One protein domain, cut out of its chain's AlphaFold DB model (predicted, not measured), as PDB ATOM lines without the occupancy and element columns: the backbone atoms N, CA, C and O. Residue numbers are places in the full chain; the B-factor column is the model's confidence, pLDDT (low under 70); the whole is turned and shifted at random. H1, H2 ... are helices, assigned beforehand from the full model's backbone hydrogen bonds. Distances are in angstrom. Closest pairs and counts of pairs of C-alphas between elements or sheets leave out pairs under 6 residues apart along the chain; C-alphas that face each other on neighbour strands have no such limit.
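AT A GLANCE: This is residues 219 to 271 of the 284 residues of an uncharacterized protein of Beauveria bassiana (UniProt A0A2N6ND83). A long helix, H1, leads into a loop-built body, from which the returning chain sticks out as a second arm, residues 265 to 271, ending in the one-turn helix H2; the free part of H1, residues 220 to 229, and this arm spread like an open V. The printed part has 53 residues with two named helices, H1 then H2, and no named strand. The class is all helix, though under half of the residues, 22, are in named elements. The whole is loose, with a radius of gyration of the C-alphas of 13.3 A, and flat, spanning 36 by 28 by 15 A.

IN THESE COORDINATES: H1, residues 220 to 237, begins at C-alpha 220 (-37.810, 23.722, 9.170) and is 25.8 A long. H2, residues 268 to 271, is 5.3 A long and ends at C-alpha 271 (-42.488, 2.353, 17.504).

HOW THE PARTS SIT: H1 and H2 are apart. In H1 every O i to N i+4 pair is within hydrogen-bond range; H2 is too short for such a pair.

THE WHOLE: The C-alphas farthest apart, of Tyr 251 and Leu 269, are 39.4 A apart. The printed part has no cut; the link from H1 to H2, 30 residues, is long. Confidence is low, with pLDDT under 70, at residues 252 to 259 and 266 to 271.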
ATOM      1  N   SER A 219     -40.530  21.322   5.882       79.12
ATOM      2  CA  SER A 219     -39.609  22.456   6.021       79.12
ATOM      3  C   SER A 219     -39.354  22.782   7.494       79.12
ATOM      4  O   SER A 219     -40.239  22.592   8.337       79.12
ATOM      5  N   ASP A 220     -38.178  23.326   7.805       75.25
ATOM      6  CA  ASP A 220     -37.810  23.722   9.170       75.25
ATOM      7  C   ASP A 220     -38.814  24.715   9.765       75.25
ATOM      8  O   ASP A 220     -39.175  24.614  10.940       75.25
ATOM      9  N   GLU A 221     -39.334  25.644   8.955       78.25
ATOM     10  CA  GLU A 221     -40.347  26.604   9.399       78.25
ATOM     11  C   GLU A 221     -41.647  25.903   9.796       78.25
ATOM     12  O   GLU A 221     -42.240  26.227  10.828       78.25
ATOM     13  N   ARG A 222     -42.081  24.909   9.010       78.69
ATOM     14  CA  ARG A 222     -43.298  24.142   9.294       78.69
ATOM     15  C   ARG A 222     -43.127  23.259  10.525       78.69
ATOM     16  O   ARG A 222     -44.067  23.138  11.312       78.69
ATOM     17  N   ALA A 223     -41.954  22.660  10.709       72.38
ATOM     18  CA  ALA A 223     -41.658  21.850  11.883       72.38
ATOM     19  C   ALA A 223     -41.653  22.705  13.160       72.38
ATOM     20  O   ALA A 223     -42.370  22.387  14.109       72.38
ATOM     21  N   LYS A 224     -40.953  23.850  13.144       75.88
ATOM     22  CA  LYS A 224     -40.936  24.815  14.257       75.88
ATOM     23  C   LYS A 224     -42.338  25.330  14.593       75.88
ATOM     24  O   LYS A 224     -42.703  25.365  15.767       75.88
ATOM     25  N   ALA A 225     -43.142  25.671  13.582       77.94
ATOM     26  CA  ALA A 225     -44.534  26.076  13.782       77.94
ATOM     27  C   ALA A 225     -45.361  24.958  14.436       77.94
ATOM     28  O   ALA A 225     -46.021  25.191  15.442       77.94
ATOM     29  N   THR A 226     -45.242  23.723  13.939       78.19
ATOM     30  CA  THR A 226     -45.971  22.563  14.482       78.19
ATOM     31  C   THR A 226     -45.587  22.275  15.939       78.19
ATOM     32  O   THR A 226     -46.458  22.008  16.764       78.19
ATOM     33  N   MET A 227     -44.298  22.372  16.290       72.62
ATOM     34  CA  MET A 227     -43.823  22.217  17.673       72.62
ATOM     35  C   MET A 227     -44.393  23.301  18.599       72.62
ATOM     36  O   MET A 227     -44.852  22.998  19.704       72.62
ATOM     37  N   ALA A 228     -44.388  24.559  18.148       75.31
ATOM     38  CA  ALA A 228     -44.940  25.680  18.905       75.31
ATOM     39  C   ALA A 228     -46.465  25.559  19.092       75.31
ATOM     40  O   ALA A 228     -46.981  25.834  20.183       75.31
ATOM     41  N   ASP A 229     -47.177  25.103  18.061       80.44
ATOM     42  CA  ASP A 229     -48.624  24.883  18.089       80.44
ATOM     43  C   ASP A 229     -49.004  23.727  19.018       80.44
ATOM     44  O   ASP A 229     -49.945  23.859  19.804       80.44
ATOM     45  N   PHE A 230     -48.245  22.624  19.005       79.94
ATOM     46  CA  PHE A 230     -48.447  21.500  19.923       79.94
ATOM     47  C   PHE A 230     -48.328  21.943  21.383       79.94
ATOM     48  O   PHE A 230     -49.246  21.726  22.176       79.94
ATOM     49  N   LEU A 231     -47.232  22.630  21.726       72.88
ATOM     50  CA  LEU A 231     -47.015  23.159  23.072       72.88
ATOM     51  C   LEU A 231     -48.181  24.065  23.498       72.88
ATOM     52  O   LEU A 231     -48.735  23.905  24.586       72.88
ATOM     53  N   SER A 232     -48.593  24.974  22.614       73.12
ATOM     54  CA  SER A 232     -49.709  25.895  22.846       73.12
ATOM     55  C   SER A 232     -51.036  25.163  23.076       73.12
ATOM     56  O   SER A 232     -51.777  25.505  23.998       73.12
ATOM     57  N   SER A 233     -51.321  24.132  22.278       78.19
ATOM     58  CA  SER A 233     -52.535  23.314  22.376       78.19
ATOM     59  C   SER A 233     -52.586  22.506  23.676       78.19
ATOM     60  O   SER A 233     -53.613  22.498  24.367       78.19
ATOM     61  N   CYS A 234     -51.464  21.891  24.067       75.50
ATOM     62  CA  CYS A 234     -51.354  21.163  25.329       75.50
ATOM     63  C   CYS A 234     -51.627  22.072  26.529       75.50
ATOM     64  O   CYS A 234     -52.404  21.709  27.405       75.50
ATOM     65  N   LEU A 235     -51.036  23.265  26.548       72.69
ATOM     66  CA  LEU A 235     -51.163  24.205  27.663       72.69
ATOM     67  C   LEU A 235     -52.524  24.914  27.711       72.69
ATOM     68  O   LEU A 235     -52.974  25.318  28.781       72.69
ATOM     69  N   ALA A 236     -53.202  25.048  26.568       72.31
ATOM     70  CA  ALA A 236     -54.593  25.488  26.533       72.31
ATOM     71  C   ALA A 236     -55.535  24.440  27.154       72.31
ATOM     72  O   ALA A 236     -56.510  24.800  27.814       72.31
ATOM     73  N   SER A 237     -55.223  23.155  26.965       71.56
ATOM     74  CA  SER A 237     -56.071  22.030  27.380       71.56
ATOM     75  C   SER A 237     -55.775  21.532  28.799       71.56
ATOM     76  O   SER A 237     -56.678  21.068  29.490       71.56
ATOM     77  N   ALA A 238     -54.524  21.638  29.255       72.31
ATOM     78  CA  ALA A 238     -54.072  21.170  30.559       72.31
ATOM     79  C   ALA A 238     -53.239  22.247  31.268       72.31
ATOM     80  O   ALA A 238     -52.221  22.714  30.761       72.31
ATOM     81  N   LYS A 239     -53.669  22.614  32.481       73.12
ATOM     82  CA  LYS A 239     -53.035  23.656  33.312       73.12
ATOM     83  C   LYS A 239     -52.240  23.088  34.489       73.12
ATOM     84  O   LYS A 239     -51.808  23.842  35.353       73.12
ATOM     85  N   TYR A 240     -52.092  21.772  34.559       76.88
ATOM     86  CA  TYR A 240     -51.415  21.059  35.635       76.88
ATOM     87  C   TYR A 240     -50.737  19.802  35.087       76.88
ATOM     88  O   TYR A 240     -51.067  19.305  34.011       76.88
ATOM     89  N   CYS A 241     -49.769  19.288  35.833       79.00
ATOM     90  CA  CYS A 241     -49.061  18.060  35.526       79.00
ATOM     91  C   CYS A 241     -50.020  16.873  35.636       79.00
ATOM     92  O   CYS A 241     -50.654  16.685  36.673       79.00
ATOM     93  N   ALA A 242     -50.077  16.031  34.603       81.12
ATOM     94  CA  ALA A 242     -50.937  14.846  34.582       81.12
ATOM     95  C   ALA A 242     -50.597  13.809  35.673       81.12
ATOM     96  O   ALA A 242     -51.448  13.004  36.033       81.12
ATOM     97  N   VAL A 243     -49.365  13.822  36.200       80.38
ATOM     98  CA  VAL A 243     -48.907  12.880  37.237       80.38
ATOM     99  C   VAL A 243     -49.129  13.442  38.639       80.38
ATOM    100  O   VAL A 243     -49.635  12.743  39.511       80.38
ATOM    101  N   THR A 244     -48.727  14.693  38.874       77.44
ATOM    102  CA  THR A 244     -48.707  15.270  40.229       77.44
ATOM    103  C   THR A 244     -49.902  16.167  40.536       77.44
ATOM    104  O   THR A 244     -50.111  16.505  41.696       77.44
ATOM    105  N   GLY A 245     -50.654  16.607  39.522       75.25
ATOM    106  CA  GLY A 245     -51.696  17.629  39.664       75.25
ATOM    107  C   GLY A 245     -51.166  19.046  39.939       75.25
ATOM    108  O   GLY A 245     -51.957  19.968  40.111       75.25
ATOM    109  N   MET A 246     -49.843  19.254  39.968       75.44
ATOM    110  CA  MET A 246     -49.203  20.540  40.297       75.44
ATOM    111  C   MET A 246     -48.843  21.359  39.047       75.44
ATOM    112  O   MET A 246     -48.896  20.854  37.931       75.44
ATOM    113  N   GLY A 247     -48.412  22.613  39.219       72.69
ATOM    114  CA  GLY A 247     -47.857  23.441  38.132       72.69
ATOM    115  C   GLY A 247     -48.819  24.466  37.523       72.69
ATOM    116  O   GLY A 247     -48.465  25.132  36.549       72.69
ATOM    117  N   ARG A 248     -50.003  24.639  38.124       73.50
ATOM    118  CA  ARG A 248     -50.931  25.726  37.787       73.50
ATOM    119  C   ARG A 248     -50.236  27.082  37.912       73.50
ATOM    120  O   ARG A 248     -49.463  27.315  38.840       73.50
ATOM    121  N   SER A 249     -50.521  27.976  36.970       74.50
ATOM    122  CA  SER A 249     -50.073  29.365  37.059       74.50
ATOM    123  C   SER A 249     -50.721  30.064  38.257       74.50
ATOM    124  O   SER A 249     -51.923  29.923  38.479       74.50
ATOM    125  N   TRP A 250     -49.935  30.850  38.994       74.62
ATOM    126  CA  TRP A 250     -50.431  31.736  40.053       74.62
ATOM    127  C   TRP A 250     -50.909  33.095  39.507       74.62
ATOM    128  O   TRP A 250     -51.269  33.976  40.279       74.62
ATOM    129  N   TYR A 251     -50.872  33.310  38.186       70.75
ATOM    130  CA  TYR A 251     -51.287  34.565  37.565       70.75
ATOM    131  C   TYR A 251     -52.141  34.321  36.318       70.75
ATOM    132  O   TYR A 251     -51.703  33.653  35.380       70.75
ATOM    133  N   ASN A 252     -53.340  34.914  36.286       64.62
ATOM    134  CA  ASN A 252     -54.377  34.658  35.275       64.62
ATOM    135  C   ASN A 252     -53.909  34.887  33.827       64.62
ATOM    136  O   ASN A 252     -54.319  34.155  32.931       64.62
ATOM    137  N   ASN A 253     -53.024  35.863  33.590       62.72
ATOM    138  CA  ASN A 253     -52.562  36.198  32.235       62.72
ATOM    139  C   ASN A 253     -51.296  35.437  31.804       62.72
ATOM    140  O   ASN A 253     -50.778  35.688  30.718       62.72
ATOM    141  N   ILE A 254     -50.765  34.538  32.641       60.81
ATOM    142  CA  ILE A 254     -49.712  33.601  32.243       60.81
ATOM    143  C   ILE A 254     -50.350  32.218  32.143       60.81
ATOM    144  O   ILE A 254     -50.787  31.653  33.143       60.81
ATOM    145  N   THR A 255     -50.368  31.656  30.936       54.44
ATOM    146  CA  THR A 255     -50.998  30.359  30.643       54.44
ATOM    147  C   THR A 255     -50.327  29.186  31.375       54.44
ATOM    148  O   THR A 255     -50.952  28.147  31.555       54.44
ATOM    149  N   VAL A 256     -49.069  29.334  31.820       57.44
ATOM    150  CA  VAL A 256     -48.225  28.226  32.301       57.44
ATOM    151  C   VAL A 256     -47.389  28.623  33.515       57.44
ATOM    152  O   VAL A 256     -46.628  29.589  33.458       57.44
ATOM    153  N   GLY A 257     -47.469  27.852  34.601       59.19
ATOM    154  CA  GLY A 257     -46.490  27.952  35.684       59.19
ATOM    155  C   GLY A 257     -45.094  27.506  35.207       59.19
ATOM    156  O   GLY A 257     -44.986  26.670  34.317       59.19
ATOM    157  N   PRO A 258     -43.996  27.992  35.802       57.59
ATOM    158  CA  PRO A 258     -42.619  27.800  35.329       57.59
ATOM    159  C   PRO A 258     -42.115  26.343  35.349       57.59
ATOM    160  O   PRO A 258     -40.963  26.105  35.004       57.59
ATOM    161  N   ALA A 259     -42.945  25.378  35.755       64.62
ATOM    162  CA  ALA A 259     -42.572  23.982  35.976       64.62
ATOM    163  C   ALA A 259     -43.372  22.964  35.136       64.62
ATOM    164  O   ALA A 259     -43.241  21.764  35.368       64.62
ATOM    165  N   LEU A 260     -44.204  23.403  34.183       71.06
ATOM    166  CA  LEU A 260     -44.914  22.491  33.279       71.06
ATOM    167  C   LEU A 260     -44.153  22.289  31.969       71.06
ATOM    168  O   LEU A 260     -43.686  23.241  31.348       71.06
ATOM    169  N   GLN A 261     -44.087  21.033  31.535       70.62
ATOM    170  CA  GLN A 261     -43.563  20.627  30.236       70.62
ATOM    171  C   GLN A 261     -44.648  19.858  29.480       70.62
ATOM    172  O   GLN A 261     -45.377  19.066  30.078       70.62
ATOM    173  N   ALA A 262     -44.749  20.084  28.171       75.38
ATOM    174  CA  ALA A 262     -45.560  19.251  27.291       75.38
ATOM    175  C   ALA A 262     -44.701  18.097  26.766       75.38
ATOM    176  O   ALA A 262     -43.560  18.306  26.354       75.38
ATOM    177  N   CYS A 263     -45.247  16.884  26.765       73.56
ATOM    178  CA  CYS A 263     -44.596  15.718  26.185       73.56
ATOM    179  C   CYS A 263     -45.552  14.978  25.250       73.56
ATOM    180  O   CYS A 263     -46.768  14.971  25.445       73.56
ATOM    181  N   HIS A 264     -44.985  14.346  24.224       75.44
ATOM    182  CA  HIS A 264     -45.724  13.415  23.384       75.44
ATOM    183  C   HIS A 264     -45.790  12.057  24.082       75.44
ATOM    184  O   HIS A 264     -44.767  11.526  24.512       75.44
ATOM    185  N   ILE A 265     -46.982  11.470  24.144       74.62
ATOM    186  CA  ILE A 265     -47.151  10.065  24.514       74.62
ATOM    187  C   ILE A 265     -47.292   9.286  23.208       74.62
ATOM    188  O   ILE A 265     -48.332   9.331  22.553       74.62
ATOM    189  N   VAL A 266     -46.222   8.606  22.800       65.75
ATOM    190  CA  VAL A 266     -46.214   7.773  21.592       65.75
ATOM    191  C   VAL A 266     -46.599   6.349  21.984       65.75
ATOM    192  O   VAL A 266     -45.925   5.719  22.796       65.75
ATOM    193  N   SER A 267     -47.699   5.837  21.424       54.91
ATOM    194  CA  SER A 267     -48.114   4.442  21.616       54.91
ATOM    195  C   SER A 267     -47.016   3.477  21.157       54.91
ATOM    196  O   SER A 267     -46.377   3.712  20.131       54.91
ATOM    197  N   GLN A 268     -46.844   2.348  21.857       49.66
ATOM    198  CA  GLN A 268     -45.923   1.280  21.441       49.66
ATOM    199  C   GLN A 268     -46.182   0.796  20.005       49.66
ATOM    200  O   GLN A 268     -45.238   0.452  19.299       49.66
ATOM    201  N   LEU A 269     -47.431   0.854  19.526       57.53
ATOM    202  CA  LEU A 269     -47.778   0.505  18.143       57.53
ATOM    203  C   LEU A 269     -47.072   1.396  17.102       57.53
ATOM    204  O   LEU A 269     -46.809   0.940  15.995       57.53
ATOM    205  N   HIS A 270     -46.720   2.636  17.456       54.06
ATOM    206  CA  HIS A 270     -46.029   3.585  16.572       54.06
ATOM    207  C   HIS A 270     -44.494   3.469  16.630       54.06
ATOM    208  O   HIS A 270     -43.803   4.084  15.822       54.06
ATOM    209  N   TYR A 271     -43.925   2.666  17.538       50.34
ATOM    210  CA  TYR A 271     -42.488   2.353  17.504       50.34
ATOM    211  C   TYR A 271     -42.135   1.381  16.366       50.34
ATOM    212  O   TYR A 271     -41.002   1.378  15.891       50.34
TER     213      TYR A 271